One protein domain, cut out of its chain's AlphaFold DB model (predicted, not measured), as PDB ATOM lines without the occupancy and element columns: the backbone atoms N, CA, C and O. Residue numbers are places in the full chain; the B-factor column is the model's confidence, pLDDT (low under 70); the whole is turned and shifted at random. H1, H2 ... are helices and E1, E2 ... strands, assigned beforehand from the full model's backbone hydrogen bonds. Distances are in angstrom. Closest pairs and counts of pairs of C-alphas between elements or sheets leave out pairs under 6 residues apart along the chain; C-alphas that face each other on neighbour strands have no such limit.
ATOM      1  N   PRO A   2      21.233 -31.116  16.570       87.94
ATOM      2  CA  PRO A   2      19.916 -30.559  16.250       87.94
ATOM      3  C   PRO A   2      18.993 -30.708  17.467       87.94
ATOM      4  O   PRO A   2      19.091 -31.722  18.158       87.94
ATOM      5  N   GLY A   3      18.142 -29.724  17.758       93.75
ATOM      6  CA  GLY A   3      17.220 -29.820  18.893       93.75
ATOM      7  C   GLY A   3      17.776 -29.371  20.244       93.75
ATOM      8  O   GLY A   3      17.060 -29.445  21.239       93.75
ATOM      9  N   THR A   4      19.047 -28.956  20.318       97.06
ATOM     10  CA  THR A   4      19.709 -28.676  21.603       97.06
ATOM     11  C   THR A   4      20.122 -27.222  21.750       97.06
ATOM     12  O   THR A   4      20.708 -26.655  20.822       97.06
ATOM     13  N   VAL A   5      19.940 -26.684  22.953       98.50
ATOM     14  CA  VAL A   5      20.490 -25.408  23.408       98.50
ATOM     15  C   VAL A   5      21.768 -25.674  24.201       98.50
ATOM     16  O   VAL A   5      21.759 -26.315  25.253       98.50
ATOM     17  N   THR A   6      22.886 -25.170  23.696       98.38
ATOM     18  CA  THR A   6      24.156 -25.104  24.426       98.38
ATOM     19  C   THR A   6      24.397 -23.666  24.854       98.38
ATOM     20  O   THR A   6      24.260 -22.751  24.045       98.38
ATOM     21  N   VAL A   7      24.771 -23.457  26.110       98.38
ATOM     22  CA  VAL A   7      25.163 -22.147  26.634       98.38
ATOM     23  C   VAL A   7      26.670 -22.113  26.838       98.38
ATOM     24  O   VAL A   7      27.227 -22.999  27.481       98.38
ATOM     25  N   LEU A   8      27.318 -21.070  26.329       98.31
ATOM     26  CA  LEU A   8      28.685 -20.697  26.666       98.31
ATOM     27  C   LEU A   8      28.646 -19.502  27.623       98.31
ATOM     28  O   LEU A   8      28.231 -18.410  27.230       98.31
ATOM     29  N   ALA A   9      29.106 -19.703  28.855       97.44
ATOM     30  CA  ALA A   9      29.074 -18.687  29.899       97.44
ATOM     31  C   ALA A   9      30.449 -18.388  30.497       97.44
ATOM     32  O   ALA A   9      31.385 -19.170  30.365       97.44
ATOM     33  N   GLY A  10      30.581 -17.230  31.139       95.00
ATOM     34  CA  GLY A  10      31.804 -16.777  31.807       95.00
ATOM     35  C   GLY A  10      31.826 -15.259  31.967       95.00
ATOM     36  O   GLY A  10      31.027 -14.565  31.334       95.00
ATOM     37  N   GLU A  11      32.756 -14.727  32.762       93.31
ATOM     38  CA  GLU A  11      32.920 -13.274  32.946       93.31
ATOM     39  C   GLU A  11      33.169 -12.534  31.618       93.31
ATOM     40  O   GLU A  11      33.596 -13.110  30.608       93.31
ATOM     41  N   SER A  12      32.884 -11.230  31.603       90.31
ATOM     42  CA  SER A  12      33.248 -10.367  30.476       90.31
ATOM     43  C   SER A  12      34.752 -10.457  30.193       90.31
ATOM     44  O   SER A  12      35.557 -10.593  31.109       90.31
ATOM     45  N   GLY A  13      35.132 -10.441  28.915       87.38
ATOM     46  CA  GLY A  13      36.535 -10.561  28.510       87.38
ATOM     47  C   GLY A  13      37.117 -11.980  28.539       87.38
ATOM     48  O   GLY A  13      38.270 -12.146  28.170       87.38
ATOM     49  N   SER A  14      36.352 -13.028  28.878       91.94
ATOM     50  CA  SER A  14      36.885 -14.404  28.910       91.94
ATOM     51  C   SER A  14      37.150 -15.046  27.537       91.94
ATOM     52  O   SER A  14      37.708 -16.138  27.491       91.94
ATOM     53  N   GLY A  15      36.785 -14.383  26.429       91.44
ATOM     54  CA  GLY A  15      37.009 -14.857  25.051       91.44
ATOM     55  C   GLY A  15      35.765 -15.386  24.319       91.44
ATOM     56  O   GLY A  15      35.871 -15.847  23.181       91.44
ATOM     57  N   LYS A  16      34.574 -15.304  24.934       93.88
ATOM     58  CA  LYS A  16      33.333 -15.895  24.396       93.88
ATOM     59  C   LYS A  16      32.961 -15.365  23.004       93.88
ATOM     60  O   LYS A  16      32.767 -16.153  22.082       93.88
ATOM     61  N   THR A  17      32.940 -14.044  22.827       90.94
ATOM     62  CA  THR A  17      32.631 -13.375  21.548       90.94
ATOM     63  C   THR A  17      33.659 -13.686  20.458       90.94
ATOM     64  O   THR A  17      33.312 -13.838  19.284       90.94
ATOM     65  N   THR A  18      34.934 -13.858  20.824       91.25
ATOM     66  CA  THR A  18      35.981 -14.292  19.888       91.25
ATOM     67  C   THR A  18      35.711 -15.710  19.386       91.25
ATOM     68  O   THR A  18      35.799 -15.959  18.182       91.25
ATOM     69  N   LEU A  19      35.309 -16.625  20.276       92.00
ATOM     70  CA  LEU A  19      34.892 -17.974  19.893       92.00
ATOM     71  C   LEU A  19      33.628 -17.947  19.016       92.00
ATOM     72  O   LEU A  19      33.594 -18.623  17.989       92.00
ATOM     73  N   ALA A  20      32.630 -17.123  19.354       91.19
ATOM     74  CA  ALA A  20      31.431 -16.912  18.534       91.19
ATOM     75  C   ALA A  20      31.793 -16.504  17.100       91.19
ATOM     76  O   ALA A  20      31.338 -17.095  16.120       91.19
ATOM     77  N   SER A  21      32.675 -15.510  16.994       89.81
ATOM     78  CA  SER A  21      33.137 -14.960  15.725       89.81
ATOM     79  C   SER A  21      33.887 -16.012  14.910       89.81
ATOM     80  O   SER A  21      33.656 -16.126  13.707       89.81
ATOM     81  N   ALA A  22      34.716 -16.844  15.551       90.25
ATOM     82  CA  ALA A  22      35.368 -17.987  14.909       90.25
ATOM     83  C   ALA A  22      34.371 -18.993  14.335       90.25
ATOM     84  O   ALA A  22      34.471 -19.341  13.155       90.25
ATOM     85  N   LEU A  23      33.378 -19.401  15.125       89.94
ATOM     86  CA  LEU A  23      32.344 -20.349  14.700       89.94
ATOM     87  C   LEU A  23      31.505 -19.825  13.526       89.94
ATOM     88  O   LEU A  23      31.028 -20.614  12.711       89.94
ATOM     89  N   CYS A  24      31.374 -18.503  13.407       88.75
ATOM     90  CA  CYS A  24      30.628 -17.848  12.337       88.75
ATOM     91  C   CYS A  24      31.487 -17.380  11.146       88.75
ATOM     92  O   CYS A  24      30.957 -16.829  10.174       88.75
ATOM     93  N   GLY A  25      32.808 -17.587  11.192       88.56
ATOM     94  CA  GLY A  25      33.763 -17.136  10.174       88.56
ATOM     95  C   GLY A  25      33.993 -15.619  10.140       88.56
ATOM     96  O   GLY A  25      34.418 -15.088   9.117       88.56
ATOM     97  N   PHE A  26      33.654 -14.913  11.216       88.56
ATOM     98  CA  PHE A  26      33.816 -13.466  11.383       88.56
ATOM     99  C   PHE A  26      35.088 -13.103  12.165       88.56
ATOM    100  O   PHE A  26      35.145 -12.045  12.786       88.56
ATOM    101  N   LEU A  27      36.107 -13.972  12.173       85.56
ATOM    102  CA  LEU A  27      37.382 -13.625  12.804       85.56
ATOM    103  C   LEU A  27      37.974 -12.363  12.163       85.56
ATOM    104  O   LEU A  27      37.997 -12.272  10.929       85.56
ATOM    105  N   PRO A  28      38.481 -11.418  12.972       80.06
ATOM    106  CA  PRO A  28      39.151 -10.239  12.455       80.06
ATOM    107  C   PRO A  28      40.331 -10.594  11.535       80.06
ATOM    108  O   PRO A  28      41.025 -11.595  11.752       80.06
ATOM    109  N   PRO A  29      40.614  -9.763  10.518       79.62
ATOM    110  CA  PRO A  29      41.841  -9.888   9.744       79.62
ATOM    111  C   PRO A  29      43.072  -9.873  10.662       79.62
ATOM    112  O   PRO A  29      43.149  -9.083  11.598       79.62
ATOM    113  N   GLY A  30      44.044 -10.748  10.392       81.69
ATOM    114  CA  GLY A  30      45.266 -10.860  11.199       81.69
ATOM    115  C   GLY A  30      45.158 -11.786  12.416       81.69
ATOM    116  O   GLY A  30      46.181 -12.087  13.030       81.69
ATOM    117  N   THR A  31      43.971 -12.309  12.743       85.62
ATOM    118  CA  THR A  31      43.835 -13.342  13.776       85.62
ATOM    119  C   THR A  31      44.407 -14.678  13.296       85.62
ATOM    120  O   THR A  31      44.104 -15.148  12.198       85.62
ATOM    121  N   ARG A  32      45.217 -15.326  14.141       85.56
ATOM    122  CA  ARG A  32      45.646 -16.715  13.938       85.56
ATOM    123  C   ARG A  32      44.720 -17.643  14.707       85.56
ATOM    124  O   ARG A  32      44.465 -17.421  15.885       85.56
ATOM    125  N   ALA A  33      44.255 -18.693  14.047       88.69
ATOM    126  CA  ALA A  33      43.460 -19.738  14.667       88.69
ATOM    127  C   ALA A  33      43.955 -21.107  14.188       88.69
ATOM    128  O   ALA A  33      44.312 -21.272  13.020       88.69
ATOM    129  N   SER A  34      43.994 -22.075  15.099       90.38
ATOM    130  CA  SER A  34      44.393 -23.463  14.855       90.38
ATOM    131  C   SER A  34      43.305 -24.420  15.356       90.38
ATOM    132  O   SER A  34      42.370 -24.006  16.040       90.38
ATOM    133  N   GLY A  35      43.396 -25.700  14.985       92.00
ATOM    134  CA  GLY A  35      42.371 -26.703  15.283       92.00
ATOM    135  C   GLY A  35      41.446 -26.950  14.091       92.00
ATOM    136  O   GLY A  35      41.910 -27.002  12.954       92.00
ATOM    137  N   SER A  36      40.150 -27.137  14.348       92.88
ATOM    138  CA  SER A  36      39.163 -27.459  13.309       92.88
ATOM    139  C   SER A  36      37.793 -26.864  13.612       92.88
ATOM    140  O   SER A  36      37.307 -26.989  14.737       92.88
ATOM    141  N   ILE A  37      37.135 -26.312  12.594       92.56
ATOM    142  CA  ILE A  37      35.727 -25.904  12.633       92.56
ATOM    143  C   ILE A  37      35.033 -26.602  11.474       92.56
ATOM    144  O   ILE A  37      35.263 -26.260  10.320       92.56
ATOM    145  N   ARG A  38      34.160 -27.571  11.761       90.94
ATOM    146  CA  ARG A  38      33.459 -28.326  10.714       90.94
ATOM    147  C   ARG A  38      31.980 -27.983  10.672       90.94
ATOM    148  O   ARG A  38      31.270 -28.186  11.651       90.94
ATOM    149  N   VAL A  39      31.506 -27.538   9.513       86.31
ATOM    150  CA  VAL A  39      30.085 -27.268   9.258       86.31
ATOM    151  C   VAL A  39      29.577 -28.292   8.255       86.31
ATOM    152  O   VAL A  39      30.101 -28.390   7.148       86.31
ATOM    153  N   ALA A  40      28.593 -29.102   8.663       79.88
ATOM    154  CA  ALA A  40      28.073 -30.217   7.864       79.88
ATOM    155  C   ALA A  40      29.187 -31.128   7.293       79.88
ATOM    156  O   ALA A  40      29.159 -31.527   6.133       79.88
ATOM    157  N   GLY A  41      30.212 -31.408   8.108       83.38
ATOM    158  CA  GLY A  41      31.364 -32.236   7.728       83.38
ATOM    159  C   GLY A  41      32.446 -31.525   6.906       83.38
ATOM    160  O   GLY A  41      33.515 -32.097   6.710       83.38
ATOM    161  N   THR A  42      32.222 -30.282   6.473       84.94
ATOM    162  CA  THR A  42      33.201 -29.495   5.707       84.94
ATOM    163  C   THR A  42      34.071 -28.668   6.642       84.94
ATOM    164  O   THR A  42      33.543 -27.987   7.515       84.94
ATOM    165  N   GLU A  43      35.391 -28.703   6.454       92.62
ATOM    166  CA  GLU A  43      36.325 -27.863   7.209       92.62
ATOM    167  C   GLU A  43      36.206 -26.389   6.796       92.62
ATOM    168  O   GLU A  43      36.321 -26.034   5.618       92.62
ATOM    169  N   MET A  44      35.995 -25.535   7.792       91.81
ATOM    170  CA  MET A  44      35.699 -24.117   7.635       91.81
ATOM    171  C   MET A  44      36.747 -23.214   8.286       91.81
ATOM    172  O   MET A  44      36.796 -22.023   7.959       91.81
ATOM    173  N   LEU A  45      37.618 -23.738   9.156       91.06
ATOM    174  CA  LEU A  45      38.716 -22.942   9.691       91.06
ATOM    175  C   LEU A  45      39.678 -22.560   8.553       91.06
ATOM    176  O   LEU A  45      40.106 -23.404   7.770       91.06
ATOM    177  N   GLY A  46      39.971 -21.264   8.415       85.81
ATOM    178  CA  GLY A  46      40.774 -20.741   7.302       85.81
ATOM    179  C   GLY A  46      40.071 -20.765   5.936       85.81
ATOM    180  O   GLY A  46      40.697 -20.485   4.914       85.81
ATOM    181  N   ALA A  47      38.775 -21.093   5.879       87.75
ATOM    182  CA  ALA A  47      38.009 -21.021   4.643       87.75
ATOM    183  C   ALA A  47      37.865 -19.583   4.138       87.75
ATOM    184  O   ALA A  47      37.533 -18.673   4.895       87.75
ATOM    185  N   ALA A  48      38.027 -19.404   2.826       87.00
ATOM    186  CA  ALA A  48      37.741 -18.139   2.165       87.00
ATOM    187  C   ALA A  48      36.250 -17.764   2.275       87.00
ATOM    188  O   ALA A  48      35.375 -18.634   2.293       87.00
ATOM    189  N   ASP A  49      35.956 -16.462   2.275       87.12
ATOM    190  CA  ASP A  49      34.611 -15.928   2.537       87.12
ATOM    191  C   ASP A  49      33.545 -16.447   1.554       87.12
ATOM    192  O   ASP A  49      32.414 -16.721   1.947       87.12
ATOM    193  N   HIS A  50      33.906 -16.731   0.296       86.69
ATOM    194  CA  HIS A  50      32.980 -17.321  -0.679       86.69
ATOM    195  C   HIS A  50      32.398 -18.681  -0.247       86.69
ATOM    196  O   HIS A  50      31.324 -19.045  -0.725       86.69
ATOM    197  N   ARG A  51      33.069 -19.419   0.654       86.62
ATOM    198  CA  ARG A  51      32.554 -20.669   1.243       86.62
ATOM    199  C   ARG A  51      31.629 -20.419   2.436       86.62
ATOM    200  O   ARG A  51      30.703 -21.191   2.652       86.62
ATOM    201  N   TRP A  52      31.841 -19.332   3.180       87.94
ATOM    202  CA  TRP A  52      30.994 -18.926   4.307       87.94
ATOM    203  C   TRP A  52      29.688 -18.266   3.862       87.94
ATOM    204  O   TRP A  52      28.628 -18.553   4.419       87.94
ATOM    205  N   ARG A  53      29.751 -17.404   2.841       85.44
ATOM    206  CA  ARG A  53      28.609 -16.640   2.311       85.44
ATOM    207  C   ARG A  53      27.335 -17.465   2.066       85.44
ATOM    208  O   ARG A  53      26.288 -17.002   2.501       85.44
ATOM    209  N   PRO A  54      27.364 -18.646   1.414       82.31
ATOM    210  CA  PRO A  54      26.147 -19.433   1.190       82.31
ATOM    211  C   PRO A  54      25.602 -20.119   2.454       82.31
ATOM    212  O   PRO A  54      24.439 -20.517   2.466       82.31
ATOM    213  N   LEU A  55      26.422 -20.280   3.500       83.88
ATOM    214  CA  LEU A  55      26.013 -20.891   4.767       83.88
ATOM    215  C   LEU A  55      25.368 -19.864   5.704       83.88
ATOM    216  O   LEU A  55      24.394 -20.181   6.388       83.88
ATOM    217  N   ARG A  56      25.887 -18.633   5.733       86.44
ATOM    218  CA  ARG A  56      25.340 -17.549   6.559       86.44
ATOM    219  C   ARG A  56      23.922 -17.178   6.122       86.44
ATOM    220  O   ARG A  56      23.595 -17.174   4.939       86.44
ATOM    221  N   GLY A  57      23.066 -16.895   7.094       73.94
ATOM    222  CA  GLY A  57      21.655 -16.570   6.904       73.94
ATOM    223  C   GLY A  57      20.762 -17.794   6.709       73.94
ATOM    224  O   GLY A  57      19.688 -17.833   7.290       73.94
ATOM    225  N   ARG A  58      21.182 -18.802   5.929       77.12
ATOM    226  CA  ARG A  58      20.327 -19.958   5.588       77.12
ATOM    227  C   ARG A  58      20.604 -21.217   6.404       77.12
ATOM    228  O   ARG A  58      19.681 -21.930   6.776       77.12
ATOM    229  N   PHE A  59      21.874 -21.514   6.655       83.38
ATOM    230  CA  PHE A  59      22.277 -22.620   7.520       83.38
ATOM    231  C   PHE A  59      22.648 -22.108   8.912       83.38
ATOM    232  O   PHE A  59      22.252 -22.705   9.909       83.38
ATOM    233  N   LEU A  60      23.370 -20.987   8.962       88.31
ATOM    234  CA  LEU A  60      23.879 -20.360  10.173       88.31
ATOM    235  C   LEU A  60      23.266 -18.967  10.362       88.31
ATOM    236  O   LEU A  60      23.559 -18.053   9.589       88.31
ATOM    237  N   VAL A 180      21.564 -23.797  12.496       93.50
ATOM    238  CA  VAL A 180      22.431 -23.435  13.614       93.50
ATOM    239  C   VAL A 180      22.231 -21.956  13.912       93.50
ATOM    240  O   VAL A 180      22.402 -21.128  13.023       93.50
ATOM    241  N   LEU A 181      21.889 -21.614  15.147       94.88
ATOM    242  CA  LEU A 181      21.757 -20.236  15.602       94.88
ATOM    243  C   LEU A 181      22.809 -19.957  16.668       94.88
ATOM    244  O   LEU A 181      22.843 -20.634  17.691       94.88
ATOM    245  N   VAL A 182      23.650 -18.956  16.435       95.56
ATOM    246  CA  VAL A 182      24.569 -18.423  17.442       95.56
ATOM    247  C   VAL A 182      24.021 -17.079  17.902       95.56
ATOM    248  O   VAL A 182      23.826 -16.175  17.090       95.56
ATOM    249  N   ALA A 183      23.747 -16.958  19.192       95.19
ATOM    250  CA  ALA A 183      23.201 -15.761  19.805       95.19
ATOM    251  C   ALA A 183      24.199 -15.234  20.835       95.19
ATOM    252  O   ALA A 183      24.377 -15.850  21.884       95.19
ATOM    253  N   ASP A 184      24.865 -14.129  20.511       94.38
ATOM    254  CA  ASP A 184      25.852 -13.489  21.375       94.38
ATOM    255  C   ASP A 184      25.195 -12.397  22.214       94.38
ATOM    256  O   ASP A 184      24.695 -11.413  21.675       94.38
ATOM    257  N   GLU A 185      25.136 -12.619  23.528       93.75
ATOM    258  CA  GLU A 185      24.482 -11.758  24.517       93.75
ATOM    259  C   GLU A 185      23.040 -11.356  24.121       93.75
ATOM    260  O   GLU A 185      22.684 -10.173  24.145       93.75
ATOM    261  N   PRO A 186      22.154 -12.309  23.753       93.88
ATOM    262  CA  PRO A 186      20.842 -12.003  23.163       93.88
ATOM    263  C   PRO A 186      19.904 -11.211  24.081       93.88
ATOM    264  O   PRO A 186      18.929 -10.631  23.608       93.88
ATOM    265  N   THR A 187      20.187 -11.195  25.380       93.94
ATOM    266  CA  THR A 187      19.371 -10.561  26.419       93.94
ATOM    267  C   THR A 187      20.039  -9.348  27.064       93.94
ATOM    268  O   THR A 187      19.483  -8.777  28.000       93.94
ATOM    269  N   ALA A 188      21.214  -8.926  26.586       88.94
ATOM    270  CA  ALA A 188      21.917  -7.787  27.164       88.94
ATOM    271  C   ALA A 188      21.079  -6.500  27.090       88.94
ATOM    272  O   ALA A 188      20.525  -6.146  26.047       88.94
ATOM    273  N   GLY A 189      20.987  -5.797  28.223       84.75
ATOM    274  CA  GLY A 189      20.241  -4.541  28.341       84.75
ATOM    275  C   GLY A 189      18.715  -4.679  28.266       84.75
ATOM    276  O   GLY A 189      18.032  -3.661  28.154       84.75
ATOM    277  N   LEU A 190      18.174  -5.902  28.308       90.94
ATOM    278  CA  LEU A 190      16.734  -6.150  28.394       90.94
ATOM    279  C   LEU A 190      16.289  -6.258  29.857       90.94
ATOM    280  O   LEU A 190      17.054  -6.676  30.726       90.94
ATOM    281  N   ASP A 191      15.030  -5.913  30.125       92.19
ATOM    282  CA  ASP A 191      14.413  -6.218  31.414       92.19
ATOM    283  C   ASP A 191      14.264  -7.745  31.610       92.19
ATOM    284  O   ASP A 191      14.185  -8.487  30.622       92.19
ATOM    285  N   PRO A 192      14.185  -8.241  32.860       91.62
ATOM    286  CA  PRO A 192      14.129  -9.678  33.137       91.62
ATOM    287  C   PRO A 192      12.986 -10.425  32.437       91.62
ATOM    288  O   PRO A 192      13.149 -11.590  32.061       91.62
ATOM    289  N   ASP A 193      11.834  -9.782  32.228       92.75
ATOM    290  CA  ASP A 193      10.697 -10.432  31.581       92.75
ATOM    291  C   ASP A 193      10.904 -10.593  30.083       92.75
ATOM    292  O   ASP A 193      10.567 -11.628  29.499       92.75
ATOM    293  N   LEU A 194      11.476  -9.575  29.450       92.38
ATOM    294  CA  LEU A 194      11.822  -9.627  28.043       92.38
ATOM    295  C   LEU A 194      12.985 -10.586  27.779       92.38
ATOM    296  O   LEU A 194      12.907 -11.350  26.819       92.38
ATOM    297  N   SER A 195      13.993 -10.624  28.655       94.81
ATOM    298  CA  SER A 195      15.064 -11.626  28.614       94.81
ATOM    299  C   SER A 195      14.501 -13.044  28.608       94.81
ATOM    300  O   SER A 195      14.846 -13.846  27.741       94.81
ATOM    301  N   ARG A 196      13.546 -13.333  29.504       95.25
ATOM    302  CA  ARG A 196      12.868 -14.637  29.570       95.25
ATOM    303  C   ARG A 196      12.142 -14.984  28.274       95.25
ATOM    304  O   ARG A 196      12.265 -16.105  27.792       95.25
ATOM    305  N   ARG A 197      11.410 -14.024  27.694       94.94
ATOM    306  CA  ARG A 197      10.704 -14.210  26.413       94.94
ATOM    307  C   ARG A 197      11.669 -14.508  25.267       94.94
ATOM    308  O   ARG A 197      11.391 -15.388  24.460       94.94
ATOM    309  N   ILE A 198      12.803 -13.812  25.203       95.75
ATOM    310  CA  ILE A 198      13.816 -14.056  24.171       95.75
ATOM    311  C   ILE A 198      14.470 -15.428  24.354       95.75
ATOM    312  O   ILE A 198      14.592 -16.163  23.382       95.75
ATOM    313  N   LEU A 199      14.827 -15.824  25.578       97.50
ATOM    314  CA  LEU A 199      15.371 -17.163  25.832       97.50
ATOM    315  C   LEU A 199      14.359 -18.269  25.488       97.50
ATOM    316  O   LEU A 199      14.734 -19.252  24.854       97.50
ATOM    317  N   ALA A 200      13.078 -18.084  25.819       96.12
ATOM    318  CA  ALA A 200      12.011 -19.007  25.427       96.12
ATOM    319  C   ALA A 200      11.882 -19.120  23.898       96.12
ATOM    320  O   ALA A 200      11.854 -20.227  23.371       96.12
ATOM    321  N   LEU A 201      11.927 -18.001  23.169       96.00
ATOM    322  CA  LEU A 201      11.955 -18.012  21.702       96.00
ATOM    323  C   LEU A 201      13.159 -18.800  21.154       96.00
ATOM    324  O   LEU A 201      13.031 -19.539  20.180       96.00
ATOM    325  N   LEU A 202      14.342 -18.658  21.758       96.56
ATOM    326  CA  LEU A 202      15.525 -19.422  21.350       96.56
ATOM    327  C   LEU A 202      15.362 -20.928  21.628       96.56
ATOM    328  O   LEU A 202      15.822 -21.738  20.822       96.56
ATOM    329  N   ARG A 203      14.669 -21.313  22.709       96.69
ATOM    330  CA  ARG A 203      14.275 -22.710  22.968       96.69
ATOM    331  C   ARG A 203      13.308 -23.229  21.919       96.69
ATOM    332  O   ARG A 203      13.564 -24.294  21.377       96.69
ATOM    333  N   GLU A 204      12.272 -22.469  21.572       94.88
ATOM    334  CA  GLU A 204      11.315 -22.849  20.522       94.88
ATOM    335  C   GLU A 204      12.020 -23.092  19.179       94.88
ATOM    336  O   GLU A 204      11.710 -24.033  18.452       94.88
ATOM    337  N   VAL A 205      13.019 -22.265  18.857       93.69
ATOM    338  CA  VAL A 205      13.855 -22.443  17.661       93.69
ATOM    339  C   VAL A 205      14.665 -23.738  17.738       93.69
ATOM    340  O   VAL A 205      14.778 -24.447  16.735       93.69
ATOM    341  N   ALA A 206      15.202 -24.075  18.913       95.69
ATOM    342  CA  ALA A 206      15.848 -25.364  19.127       95.69
ATOM    343  C   ALA A 206      14.846 -26.520  18.980       95.69
ATOM    344  O   ALA A 206      15.119 -27.445  18.222       95.69
ATOM    345  N   ASP A 207      13.672 -26.445  19.609       93.75
ATOM    346  CA  ASP A 207      12.611 -27.464  19.546       93.75
ATOM    347  C   ASP A 207      12.118 -27.717  18.117       93.75
ATOM    348  O   ASP A 207      11.826 -28.853  17.745       93.75
ATOM    349  N   ALA A 208      12.122 -26.683  17.271       90.56
ATOM    350  CA  ALA A 208      11.852 -26.790  15.837       90.56
ATOM    351  C   ALA A 208      12.978 -27.486  15.032       90.56
ATOM    352  O   ALA A 208      12.870 -27.664  13.816       90.56
ATOM    353  N   GLY A 209      14.064 -27.897  15.691       91.56
ATOM    354  CA  GLY A 209      15.145 -28.713  15.139       91.56
ATOM    355  C   GLY A 209      16.451 -27.968  14.862       91.56
ATOM    356  O   GLY A 209      17.375 -28.572  14.305       91.56
ATOM    357  N   ALA A 210      16.574 -26.688  15.225       93.12
ATOM    358  CA  ALA A 210      17.850 -25.983  15.136       93.12
ATOM    359  C   ALA A 210      18.800 -26.397  16.274       93.12
ATOM    360  O   ALA A 210      18.383 -26.804  17.355       93.12
ATOM    361  N   ALA A 211      20.105 -26.291  16.044       95.69
ATOM    362  CA  ALA A 211      21.088 -26.252  17.118       95.69
ATOM    363  C   ALA A 211      21.270 -24.795  17.554       95.69
ATOM    364  O   ALA A 211      21.538 -23.942  16.708       95.69
ATOM    365  N   VAL A 212      21.156 -24.498  18.845       97.38
ATOM    366  CA  VAL A 212      21.271 -23.125  19.353       97.38
ATOM    367  C   VAL A 212      22.462 -23.024  20.299       97.38
ATOM    368  O   VAL A 212      22.574 -23.797  21.248       97.38
ATOM    369  N   LEU A 213      23.356 -22.075  20.034       97.69
ATOM    370  CA  LEU A 213      24.434 -21.666  20.927       97.69
ATOM    371  C   LEU A 213      24.100 -20.283  21.482       97.69
ATOM    372  O   LEU A 213      24.085 -19.306  20.736       97.69
ATOM    373  N   ILE A 214      23.854 -20.206  22.783       97.94
ATOM    374  CA  ILE A 214      23.673 -18.945  23.500       97.94
ATOM    375  C   ILE A 214      24.993 -18.598  24.170       97.94
ATOM    376  O   ILE A 214      25.578 -19.424  24.866       97.94
ATOM    377  N   ILE A 215      25.455 -17.375  23.982       97.00
ATOM    378  CA  ILE A 215      26.618 -16.835  24.670       97.00
ATOM    379  C   ILE A 215      26.114 -15.746  25.602       97.00
ATOM    380  O   ILE A 215      25.358 -14.875  25.181       97.00
ATOM    381  N   THR A 216      26.469 -15.835  26.876       95.19
ATOM    382  CA  THR A 216      25.983 -14.898  27.893       95.19
ATOM    383  C   THR A 216      26.945 -14.838  29.071       95.19
ATOM    384  O   THR A 216      27.706 -15.774  29.314       95.19
ATOM    385  N   HIS A 217      26.918 -13.752  29.828       93.19
ATOM    386  CA  HIS A 217      27.482 -13.706  31.179       93.19
ATOM    387  C   HIS A 217      26.402 -13.813  32.269       93.19
ATOM    388  O   HIS A 217      26.732 -14.017  33.435       93.19
ATOM    389  N   ASP A 218      25.120 -13.728  31.907       93.19
ATOM    390  CA  ASP A 218      23.986 -13.854  32.822       93.19
ATOM    391  C   ASP A 218      23.583 -15.326  32.995       93.19
ATOM    392  O   ASP A 218      22.698 -15.856  32.318       93.19
ATOM    393  N   LEU A 219      24.268 -16.006  33.915       94.50
ATOM    394  CA  LEU A 219      23.943 -17.380  34.298       94.50
ATOM    395  C   LEU A 219      22.632 -17.487  35.089       94.50
ATOM    396  O   LEU A 219      22.010 -18.548  35.058       94.50
ATOM    397  N   GLN A 220      22.174 -16.417  35.746       94.00
ATOM    398  CA  GLN A 220      20.915 -16.445  36.492       94.00
ATOM    399  C   GLN A 220      19.720 -16.552  35.545       94.00
ATOM    400  O   GLN A 220      18.799 -17.328  35.804       94.00
ATOM    401  N   ALA A 221      19.719 -15.825  34.426       94.44
ATOM    402  CA  ALA A 221      18.674 -15.976  33.415       94.44
ATOM    403  C   ALA A 221      18.618 -17.411  32.865       94.44
ATOM    404  O   ALA A 221      17.534 -17.958  32.662       94.44
ATOM    405  N   ILE A 222      19.770 -18.061  32.681       96.38
ATOM    406  CA  ILE A 222      19.842 -19.458  32.231       96.38
ATOM    407  C   ILE A 222      19.324 -20.426  33.301       96.38
ATOM    408  O   ILE A 222      18.516 -21.299  32.986       96.38
ATOM    409  N   GLU A 223      19.737 -20.251  34.558       94.69
ATOM    410  CA  GLU A 223      19.277 -21.061  35.693       94.69
ATOM    411  C   GLU A 223      17.760 -20.953  35.884       94.69
ATOM    412  O   GLU A 223      17.071 -21.962  36.005       94.69
ATOM    413  N   THR A 224      17.228 -19.731  35.863       94.06
ATOM    414  CA  THR A 224      15.803 -19.469  36.111       94.06
ATOM    415  C   THR A 224      14.898 -19.915  34.968       94.06
ATOM    416  O   THR A 224      13.753 -20.290  35.212       94.06
ATOM    417  N   THR A 225      15.380 -19.874  33.723       96.06
ATOM    418  CA  THR A 225      14.593 -20.307  32.557       96.06
ATOM    419  C   THR A 225      14.665 -21.802  32.296       96.06
ATOM    420  O   THR A 225      13.754 -22.337  31.669       96.06
ATOM    421  N   GLY A 226      15.747 -22.474  32.702       95.69
ATOM    422  CA  GLY A 226      15.979 -23.875  32.348       95.69
ATOM    423  C   GLY A 226      16.117 -24.104  30.836       95.69
ATOM    424  O   GLY A 226      15.884 -25.209  30.358       95.69
ATOM    425  N   VAL A 227      16.472 -23.065  30.072       96.88
ATOM    426  CA  VAL A 227      16.493 -23.094  28.598       96.88
ATOM    427  C   VAL A 227      17.579 -24.017  28.027       96.88
ATOM    428  O   VAL A 227      17.467 -24.503  26.900       96.88
ATOM    429  N   ALA A 228      18.657 -24.221  28.787       97.88
ATOM    430  CA  ALA A 228      19.876 -24.875  28.337       97.88
ATOM    431  C   ALA A 228      19.855 -26.387  28.581       97.88
ATOM    432  O   ALA A 228      19.594 -26.841  29.692       97.88
ATOM    433  N   ASP A 229      20.256 -27.163  27.574       98.38
ATOM    434  CA  ASP A 229      20.534 -28.597  27.727       98.38
ATOM    435  C   ASP A 229      21.970 -28.825  28.214       98.38
ATOM    436  O   ASP A 229      22.249 -29.680  29.062       98.38
ATOM    437  N   HIS A 230      22.895 -28.030  27.673       98.31
ATOM    438  CA  HIS A 230      24.327 -28.123  27.922       98.31
ATOM    439  C   HIS A 230      24.912 -26.773  28.314       98.31
ATOM    440  O   HIS A 230      24.507 -25.734  27.793       98.31
ATOM    441  N   LEU A 231      25.909 -26.811  29.193       98.25
ATOM    442  CA  LEU A 231      26.666 -25.642  29.621       98.25
ATOM    443  C   LEU A 231      28.151 -25.866  29.331       98.25
ATOM    444  O   LEU A 231      28.673 -26.959  29.561       98.25
ATOM    445  N   ALA A 232      28.819 -24.824  28.855       98.31
ATOM    446  CA  ALA A 232      30.264 -24.710  28.772       98.31
ATOM    447  C   ALA A 232      30.687 -23.422  29.488       98.31
ATOM    448  O   ALA A 232      30.197 -22.341  29.163       98.31
ATOM    449  N   ILE A 233      31.589 -23.530  30.458       98.31
ATOM    450  CA  ILE A 233      32.129 -22.392  31.200       98.31
ATOM    451  C   ILE A 233      33.487 -22.029  30.623       98.31
ATOM    452  O   ILE A 233      34.374 -22.876  30.521       98.31
ATOM    453  N   MET A 234      33.643 -20.762  30.258       97.62
ATOM    454  CA  MET A 234      34.866 -20.197  29.720       97.62
ATOM    455  C   MET A 234      35.513 -19.245  30.719       97.62
ATOM    456  O   MET A 234      34.904 -18.270  31.160       97.62
ATOM    457  N   TYR A 235      36.788 -19.494  30.988       96.62
ATOM    458  CA  TYR A 235      37.651 -18.661  31.805       96.62
ATOM    459  C   TYR A 235      38.985 -18.472  31.095       96.62
ATOM    460  O   TYR A 235      39.563 -19.444  30.611       96.62
ATOM    461  N   ALA A 236      39.477 -17.233  31.039       94.50
ATOM    462  CA  ALA A 236      40.810 -16.932  30.520       94.50
ATOM    463  C   ALA A 236      41.105 -17.550  29.127       94.50
ATOM    464  O   ALA A 236      42.163 -18.136  28.899       94.50
ATOM    465  N   GLY A 237      40.138 -17.491  28.203       93.81
ATOM    466  CA  GLY A 237      40.257 -18.054  26.851       93.81
ATOM    467  C   GLY A 237      40.115 -19.577  26.759       93.81
ATOM    468  O   GLY A 237      40.242 -20.133  25.667       93.81
ATOM    469  N   ARG A 238      39.841 -20.271  27.869       94.81
ATOM    470  CA  ARG A 238      39.748 -21.735  27.940       94.81
ATOM    471  C   ARG A 238      38.369 -22.174  28.401       94.81
ATOM    472  O   ARG A 238      37.775 -21.558  29.280       94.81
ATOM    473  N   ILE A 239      37.874 -23.269  27.835       97.25
ATOM    474  CA  ILE A 239      36.706 -23.958  28.385       97.25
ATOM    475  C   ILE A 239      37.189 -24.765  29.589       97.25
ATOM    476  O   ILE A 239      37.971 -25.699  29.426       97.25
ATOM    477  N   VAL A 240      36.752 -24.379  30.785       97.56
ATOM    478  CA  VAL A 240      37.196 -24.974  32.055       97.56
ATOM    479  C   VAL A 240      36.229 -26.018  32.603       97.56
ATOM    480  O   VAL A 240      36.626 -26.873  33.386       97.56
ATOM    481  N   GLU A 241      34.969 -25.983  32.171       98.31
ATOM    482  CA  GLU A 241      33.965 -26.971  32.557       98.31
ATOM    483  C   GLU A 241      32.921 -27.133  31.453       98.31
ATOM    484  O   GLU A 241      32.510 -26.154  30.832       98.31
ATOM    485  N   THR A 242      32.486 -28.370  31.201       98.31
ATOM    486  CA  THR A 242      31.378 -28.670  30.283       98.31
ATOM    487  C   THR A 242      30.519 -29.792  30.836       98.31
ATOM    488  O   THR A 242      31.037 -30.721  31.454       98.31
ATOM    489  N   GLY A 243      29.215 -29.751  30.581       98.06
ATOM    490  CA  GLY A 243      28.320 -30.815  31.019       98.06
ATOM    491  C   GLY A 243      26.863 -30.565  30.666       98.06
ATOM    492  O   GLY A 243      26.526 -29.645  29.917       98.06
ATOM    493  N   ARG A 244      25.977 -31.410  31.206       98.19
ATOM    494  CA  ARG A 244      24.538 -31.114  31.220       98.19
ATOM    495  C   ARG A 244      24.294 -29.885  32.082       98.19
ATOM    496  O   ARG A 244      24.848 -29.809  33.175       98.19
ATOM    497  N   ALA A 245      23.442 -28.975  31.618       97.81
ATOM    498  CA  ALA A 245      23.202 -27.709  32.304       97.81
ATOM    499  C   ALA A 245      22.790 -27.919  33.764       97.81
ATOM    500  O   ALA A 245      23.416 -27.349  34.648       97.81
ATOM    501  N   GLY A 246      21.841 -28.825  34.028       97.00
ATOM    502  CA  GLY A 246      21.443 -29.166  35.395       97.00
ATOM    503  C   GLY A 246      22.622 -29.586  36.279       97.00
ATOM    504  O   GLY A 246      22.774 -29.052  37.367       97.00
ATOM    505  N   ALA A 247      23.507 -30.460  35.788       97.62
ATOM    506  CA  ALA A 247      24.660 -30.929  36.559       97.62
ATOM    507  C   ALA A 247      25.674 -29.809  36.840       97.62
ATOM    508  O   ALA A 247      26.118 -29.676  37.972       97.62
ATOM    509  N   VAL A 248      26.000 -28.982  35.842       98.00
ATOM    510  CA  VAL A 248      26.962 -27.879  36.020       98.00
ATOM    511  C   VAL A 248      26.400 -26.792  36.945       98.00
ATOM    512  O   VAL A 248      27.133 -26.221  37.745       98.00
ATOM    513  N   LEU A 249      25.092 -26.522  36.879       97.06
ATOM    514  CA  LEU A 249      24.433 -25.519  37.718       97.06
ATOM    515  C   LEU A 249      24.256 -25.984  39.175       97.06
ATOM    516  O   LEU A 249      24.309 -25.155  40.086       97.06
ATOM    517  N   THR A 250      24.027 -27.276  39.429       96.75
ATOM    518  CA  THR A 250      23.779 -27.784  40.794       96.75
ATOM    519  C   THR A 250      25.012 -28.391  41.459       96.75
ATOM    520  O   THR A 250      25.158 -28.283  42.674       96.75
ATOM    521  N   HIS A 251      25.906 -29.006  40.687       97.12
ATOM    522  CA  HIS A 251      27.115 -29.682  41.162       97.12
ATOM    523  C   HIS A 251      28.334 -29.285  40.314       97.12
ATOM    524  O   HIS A 251      28.904 -30.137  39.624       97.12
ATOM    525  N   PRO A 252      28.734 -27.999  40.344       97.44
ATOM    526  CA  PRO A 252      29.898 -27.535  39.602       97.44
ATOM    527  C   PRO A 252      31.165 -28.242  40.092       97.44
ATOM    528  O   PRO A 252      31.425 -28.304  41.296       97.44
ATOM    529  N   VAL A 253      31.962 -28.760  39.161       97.56
ATOM    530  CA  VAL A 253      33.224 -29.452  39.477       97.56
ATOM    531  C   VAL A 253      34.390 -28.469  39.513       97.56
ATOM    532  O   VAL A 253      35.303 -28.619  40.326       97.56
ATOM    533  N   HIS A 254      34.385 -27.456  38.644       97.94
ATOM    534  CA  HIS A 254      35.487 -26.511  38.557       97.94
ATOM    535  C   HIS A 254      35.315 -25.366  39.580       97.94
ATOM    536  O   HIS A 254      34.250 -24.741  39.625       97.94
ATOM    537  N   PRO A 255      36.359 -24.998  40.354       96.88
ATOM    538  CA  PRO A 255      36.257 -23.958  41.388       96.88
ATOM    539  C   PRO A 255      35.786 -22.596  40.863       96.88
ATOM    540  O   PRO A 255      35.009 -21.911  41.521       96.88
ATOM    541  N   TYR A 256      36.204 -22.220  39.650       97.50
ATOM    542  CA  TYR A 256      35.706 -21.010  38.986       97.50
ATOM    543  C   TYR A 256      34.191 -21.045  38.746       97.50
ATOM    544  O   TYR A 256      33.510 -20.054  38.988       97.50
ATOM    545  N   THR A 257      33.647 -22.181  38.302       97.75
ATOM    546  CA  THR A 257      32.206 -22.333  38.077       97.75
ATOM    547  C   THR A 257      31.441 -22.217  39.390       97.75
ATOM    548  O   THR A 257      30.429 -21.523  39.451       97.75
ATOM    549  N   ALA A 258      31.948 -22.835  40.461       97.06
ATOM    550  CA  ALA A 258      31.371 -22.690  41.794       97.06
ATOM    551  C   ALA A 258      31.362 -21.221  42.254       97.06
ATOM    552  O   ALA A 258      30.340 -20.743  42.745       97.06
ATOM    553  N   ALA A 259      32.457 -20.487  42.026       96.44
ATOM    554  CA  ALA A 259      32.553 -19.061  42.339       96.44
ATOM    555  C   ALA A 259      31.589 -18.201  41.496       96.44
ATOM    556  O   ALA A 259      30.898 -17.350  42.049       96.44
ATOM    557  N   LEU A 260      31.479 -18.456  40.186       95.81
ATOM    558  CA  LEU A 260      30.503 -17.800  39.303       95.81
ATOM    559  C   LEU A 260      29.067 -17.979  39.795       95.81
ATOM    560  O   LEU A 260      28.298 -17.023  39.814       95.81
ATOM    561  N   LEU A 261      28.705 -19.201  40.185       96.62
ATOM    562  CA  LEU A 261      27.364 -19.498  40.672       96.62
ATOM    563  C   LEU A 261      27.110 -18.853  42.036       96.62
ATOM    564  O   LEU A 261      26.045 -18.283  42.238       96.62
ATOM    565  N   ALA A 262      28.074 -18.887  42.956       95.88
ATOM    566  CA  ALA A 262      27.952 -18.226  44.257       95.88
ATOM    567  C   ALA A 262      27.815 -16.693  44.137       95.88
ATOM    568  O   ALA A 262      27.171 -16.061  44.975       95.88
ATOM    569  N   ALA A 263      28.366 -16.106  43.070       95.31
ATOM    570  CA  ALA A 263      28.241 -14.686  42.760       95.31
ATOM    571  C   ALA A 263      26.860 -14.283  42.216       95.31
ATOM    572  O   ALA A 263      26.592 -13.089  42.079       95.31
ATOM    573  N   LEU A 264      25.970 -15.234  41.910       94.56
ATOM    574  CA  LEU A 264      24.635 -14.907  41.411       94.56
ATOM    575  C   LEU A 264      23.761 -14.260  42.502       94.56
ATOM    576  O   LEU A 264      23.802 -14.688  43.661       94.56
ATOM    577  N   PRO A 265      22.900 -13.287  42.138       91.31
ATOM    578  CA  PRO A 265      21.905 -12.710  43.042       91.31
ATOM    579  C   PRO A 265      21.056 -13.747  43.780       91.31
ATOM    580  O   PRO A 265      20.852 -13.638  44.987       91.31
ATOM    581  N   SER A 266      20.623 -14.797  43.080       89.81
ATOM    582  CA  SER A 266      19.851 -15.915  43.641       89.81
ATOM    583  C   SER A 266      20.621 -16.774  44.655       89.81
ATOM    584  O   SER A 266      20.001 -17.548  45.381       89.81
ATOM    585  N   ARG A 267      21.954 -16.662  44.709       93.25
ATOM    586  CA  ARG A 267      22.852 -17.541  45.480       93.25
ATOM    587  C   ARG A 267      23.715 -16.799  46.503       93.25
ATOM    588  O   ARG A 267      24.633 -17.382  47.072       93.25
ATOM    589  N   GLY A 268      23.382 -15.540  46.787       90.44
ATOM    590  CA  GLY A 268      23.964 -14.782  47.895       90.44
ATOM    591  C   GLY A 268      25.088 -13.820  47.518       90.44
ATOM    592  O   GLY A 268      25.740 -13.313  48.430       90.44
ATOM    593  N   LEU A 269      25.298 -13.544  46.220       92.38
ATOM    594  CA  LEU A 269      26.197 -12.487  45.726       92.38
ATOM    595  C   LEU A 269      27.621 -12.557  46.297       92.38
ATOM    596  O   LEU A 269      28.225 -11.530  46.602       92.38
ATOM    597  N   GLN A 270      28.164 -13.762  46.462       95.25
ATOM    598  CA  GLN A 270      29.528 -13.919  46.959       95.25
ATOM    599  C   GLN A 270      30.520 -13.441  45.886       95.25
ATOM    600  O   GLN A 270      30.573 -14.036  44.808       95.25
ATOM    601  N   PRO A 271      31.298 -12.371  46.130       93.00
ATOM    602  CA  PRO A 271      32.191 -11.829  45.117       93.00
ATOM    603  C   PRO A 271      33.319 -12.815  44.808       93.00
ATOM    604  O   PRO A 271      33.873 -13.456  45.700       93.00
ATOM    605  N   ILE A 272      33.695 -12.901  43.533       93.75
ATOM    606  CA  ILE A 272      34.836 -13.711  43.100       93.75
ATOM    607  C   ILE A 272      36.124 -12.935  43.421       93.75
ATOM    608  O   ILE A 272      36.289 -11.829  42.901       93.75
ATOM    609  N   PRO A 273      37.047 -13.475  44.238       92.31
ATOM    610  CA  PRO A 273      38.266 -12.764  44.615       92.31
ATOM    611  C   PRO A 273      39.164 -12.428  43.418       92.31
ATOM    612  O   PRO A 273      39.265 -13.195  42.459       92.31
ATOM    613  N   GLY A 274      39.862 -11.294  43.503       91.12
ATOM    614  CA  GLY A 274      40.793 -10.831  42.472       91.12
ATOM    615  C   GLY A 274      40.108 -10.353  41.189       91.12
ATOM    616  O   GLY A 274      38.897 -10.490  41.002       91.12
ATOM    617  N   LEU A 275      40.904  -9.791  40.283       90.25
ATOM    618  CA  LEU A 275      40.431  -9.323  38.982       90.25
ATOM    619  C   LEU A 275      40.547 -10.436  37.926       90.25
ATOM    620  O   LEU A 275      41.458 -11.266  38.011       90.25
ATOM    621  N   PRO A 276      39.649 -10.475  36.926       90.88
ATOM    622  CA  PRO A 276      39.849 -11.303  35.744       90.88
ATOM    623  C   PRO A 276      41.194 -10.980  35.073       90.88
ATOM    624  O   PRO A 276      41.570  -9.806  35.019       90.88
ATOM    625  N   PRO A 277      41.919 -11.988  34.560       91.44
ATOM    626  CA  PRO A 277      43.171 -11.743  33.860       91.44
ATOM    627  C   PRO A 277      42.925 -11.005  32.545       91.44
ATOM    628  O   PRO A 277      41.927 -11.248  31.857       91.44
ATOM    629  N   GLU A 278      43.883 -10.178  32.142       89.19
ATOM    630  CA  GLU A 278      43.973  -9.774  30.744       89.19
ATOM    631  C   GLU A 278      44.379 -10.982  29.895       89.19
ATOM    632  O   GLU A 278      45.229 -11.778  30.283       89.19
ATOM    633  N   LEU A 279      43.759 -11.143  28.725       88.19
ATOM    634  CA  LEU A 279      44.095 -12.252  27.826       88.19
ATOM    635  C   LEU A 279      45.405 -12.017  27.056       88.19
ATOM    636  O   LEU A 279      45.918 -12.944  26.428       88.19
ATOM    637  N   THR A 280      45.924 -10.790  27.072       87.19
ATOM    638  CA  THR A 280      47.185 -10.424  26.424       87.19
ATOM    639  C   THR A 280      48.348 -11.038  27.193       87.19
ATOM    640  O   THR A 280      48.452 -10.848  28.400       87.19
ATOM    641  N   ASP A 281      49.207 -11.785  26.497       83.56
ATOM    642  CA  ASP A 281      50.418 -12.410  27.056       83.56
ATOM    643  C   ASP A 281      50.179 -13.306  28.286       83.56
ATOM    644  O   ASP A 281      51.069 -13.526  29.109       83.56
ATOM    645  N   LEU A 282      48.975 -13.872  28.394       89.00
ATOM    646  CA  LEU A 282      48.627 -14.758  29.493       89.00
ATOM    647  C   LEU A 282      49.408 -16.087  29.396       89.00
ATOM    648  O   LEU A 282      49.404 -16.711  28.326       89.00
ATOM    649  N   PRO A 283      50.027 -16.577  30.491       90.81
ATOM    650  CA  PRO A 283      50.738 -17.850  30.482       90.81
ATOM    651  C   PRO A 283      49.878 -19.023  29.988       90.81
ATOM    652  O   PRO A 283      48.661 -19.108  30.209       90.81
ATOM    653  N   ALA A 284      50.528 -19.970  29.307       86.38
ATOM    654  CA  ALA A 284      49.859 -21.133  28.724       86.38
ATOM    655  C   ALA A 284      49.226 -22.061  29.781       86.38
ATOM    656  O   ALA A 284      48.275 -22.779  29.472       86.38
ATOM    657  N   ASP A 285      49.730 -22.011  31.008       90.94
ATOM    658  CA  ASP A 285      49.313 -22.769  32.185       90.94
ATOM    659  C   ASP A 285      48.501 -21.938  33.192       90.94
ATOM    660  O   ASP A 285      48.098 -22.472  34.223       90.94
ATOM    661  N   TYR A 286      48.188 -20.672  32.878       93.12
ATOM    662  CA  TYR A 286      47.398 -19.812  33.759       93.12
ATOM    663  C   TYR A 286      46.045 -20.443  34.110       93.12
ATOM    664  O   TYR A 286      45.267 -20.849  33.233       93.12
ATOM    665  N   SER A 287      45.748 -20.452  35.404       94.44
ATOM    666  CA  SER A 287      44.604 -21.105  36.018       94.44
ATOM    667  C   SER A 287      43.849 -20.159  36.955       94.44
ATOM    668  O   SER A 287      44.311 -19.081  37.328       94.44
ATOM    669  N   PHE A 288      42.661 -20.575  37.392       95.56
ATOM    670  CA  PHE A 288      41.908 -19.807  38.386       95.56
ATOM    671  C   PHE A 288      42.613 -19.753  39.755       95.56
ATOM    672  O   PHE A 288      42.408 -18.804  40.507       95.56
ATOM    673  N   ALA A 289      43.480 -20.723  40.069       93.50
ATOM    674  CA  ALA A 289      44.268 -20.701  41.299       93.50
ATOM    675  C   ALA A 289      45.244 -19.513  41.329       93.50
ATOM    676  O   ALA A 289      45.423 -18.909  42.383       93.50
ATOM    677  N   ASP A 290      45.793 -19.121  40.176       93.69
ATOM    678  CA  ASP A 290      46.692 -17.967  40.060       93.69
ATOM    679  C   ASP A 290      45.965 -16.655  40.380       93.69
ATOM    680  O   ASP A 290      46.495 -15.803  41.095       93.69
ATOM    681  N   ARG A 291      44.706 -16.511  39.933       93.94
ATOM    682  CA  ARG A 291      43.841 -15.380  40.316       93.94
ATOM    683  C   ARG A 291      43.600 -15.340  41.822       93.94
ATOM    684  O   ARG A 291      43.696 -14.271  42.421       93.94
ATOM    685  N   LEU A 292      43.281 -16.484  42.430       93.12
ATOM    686  CA  LEU A 292      43.046 -16.560  43.872       93.12
ATOM    687  C   LEU A 292      44.315 -16.233  44.670       93.12
ATOM    688  O   LEU A 292      44.238 -15.503  45.653       93.12
ATOM    689  N   ALA A 293      45.480 -16.710  44.226       91.50
ATOM    690  CA  ALA A 293      46.761 -16.394  44.850       91.50
ATOM    691  C   ALA A 293      47.090 -14.892  44.763       91.50
ATOM    692  O   ALA A 293      47.540 -14.302  45.745       91.50
ATOM    693  N   ALA A 294      46.811 -14.258  43.619       88.12
ATOM    694  CA  ALA A 294      47.035 -12.828  43.411       88.12
ATOM    695  C   ALA A 294      46.084 -11.926  44.222       88.12
ATOM    696  O   ALA A 294      46.437 -10.791  44.532       88.12
ATOM    697  N   ALA A 295      44.893 -12.415  44.580       84.94
ATOM    698  CA  ALA A 295      43.925 -11.667  45.383       84.94
ATOM    699  C   ALA A 295      44.371 -11.458  46.847       84.94
ATOM    700  O   ALA A 295      43.834 -10.584  47.526       84.94
ATOM    701  N   GLY A 296      45.348 -12.241  47.326       71.75
ATOM    702  CA  GLY A 296      45.741 -12.285  48.734       71.75
ATOM    703  C   GLY A 296      44.669 -12.933  49.626       71.75
ATOM    704  O   GLY A 296      43.584 -13.284  49.154       71.75
ATOM    705  N   PRO A 297      44.945 -13.131  50.929       65.69
ATOM    706  CA  PRO A 297      43.925 -13.584  51.862       65.69
ATOM    707  C   PRO A 297      42.797 -12.550  51.894       65.69
ATOM    708  O   PRO A 297      43.001 -11.399  52.278       65.69
TER     709      PRO A 297
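What this domain is: This is residues 2 to 60 and 180 to 297 of the 308 residues of the protein "ATP-binding cassette domain-containing protein" of Pseudactinotalea sp. HY160 (UniProt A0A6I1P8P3). A twisted sheet of five strands forms the core, with H3, H5 and H6 over one face and H1 over the other, while H4 packs on H3. Two long stretches with no named element, residues 24 to 48 leading to H2 and residues 263 to 287 leading to H7, reach toward opposite ends of the longest axis. The 177 printed residues run E1 H1 H2 E2 H3 E3 H4 E4 E5 H5 H6 H7, and the mixed sheet has the order E2 E3 E1 E4 E5. The class is mixed, helices and strands, with 85 residues in named elements, under half; the whole is compact, with a radius of gyration of the C-alphas of 17.1 A and spans of 54 by 39 by 27 A.

How they stand to each other: Start at the sheet: edge strand E2, residues 180 to 184, is parallel to E3, residues 211 to 216, with N 183 and O 213 2.8 A apart. E3 is parallel to E1, residues 5 to 9, where N 8 and O 214 are 2.8 A apart. E1 is parallel to E4, residues 230 to 235, with N 9 and O 232 at 2.9 A. E4 and edge strand E5, residues 238 to 244, form an antiparallel hairpin, with N 233 and O 241 at 2.8 A. Three layers, helices on both faces of a sheet, are made by H3, residues 192 to 207, H5, residues 245 to 250, and H6, residues 255 to 262, on one face and H1, residues 16 to 23, on the other. H3 has a height over the sheet of 10.8 A and runs along the strands, at 2 degrees to E3 on the local plane; the closest C-alphas, of Ala 206 and Val 212, are 5.9 A apart. H5 stands up from the sheet at 47 degrees, and H6 runs across the strands, at 65 degrees to E4 on the local plane. E2, H3 and E3 make a strand-helix-strand unit, two parallel neighbours joined through a helix, with a right-handed crossover. E3, E4 and H4, residues 219 to 225, make a split one, with E1 between its strands, also right-handed. H4 only grazes the sheet and touches H3, the closest C-alphas being those of Arg 196 and Thr 225, 6.6 A apart. H7, residues 288 to 294, is close to but not clearly touching H6, with the C-alphas of Tyr 256 and Phe 288 6.3 A apart. H2, residues 49 to 52, touches no helix and is not on the sheet; it is too short for an O i to N i+4 pair, while in the other helices every such pair is within hydrogen-bond range.

Where its parts are: Find C-alpha 5 at (20.490, -25.408, 23.408), where E1 begins. H3 covers 22.4 A from C-alpha 192 at (14.129, -9.678, 33.137) to C-alpha 207; E5 covers 18.2 A. H7 ends at C-alpha 294, (47.035, -12.828, 43.411).

The domain as a whole: The C-alphas of Pro 54 and Pro 297, the two farthest apart, are 54.0 A apart. Residues 61 to 179 are not printed; across this cut C-alphas 60 and 180 are 4.8 A apart. The links H1 to H2 and H6 to H7 are long. Mean pLDDT of the printed part is 92.2, and residue 297 is under 70.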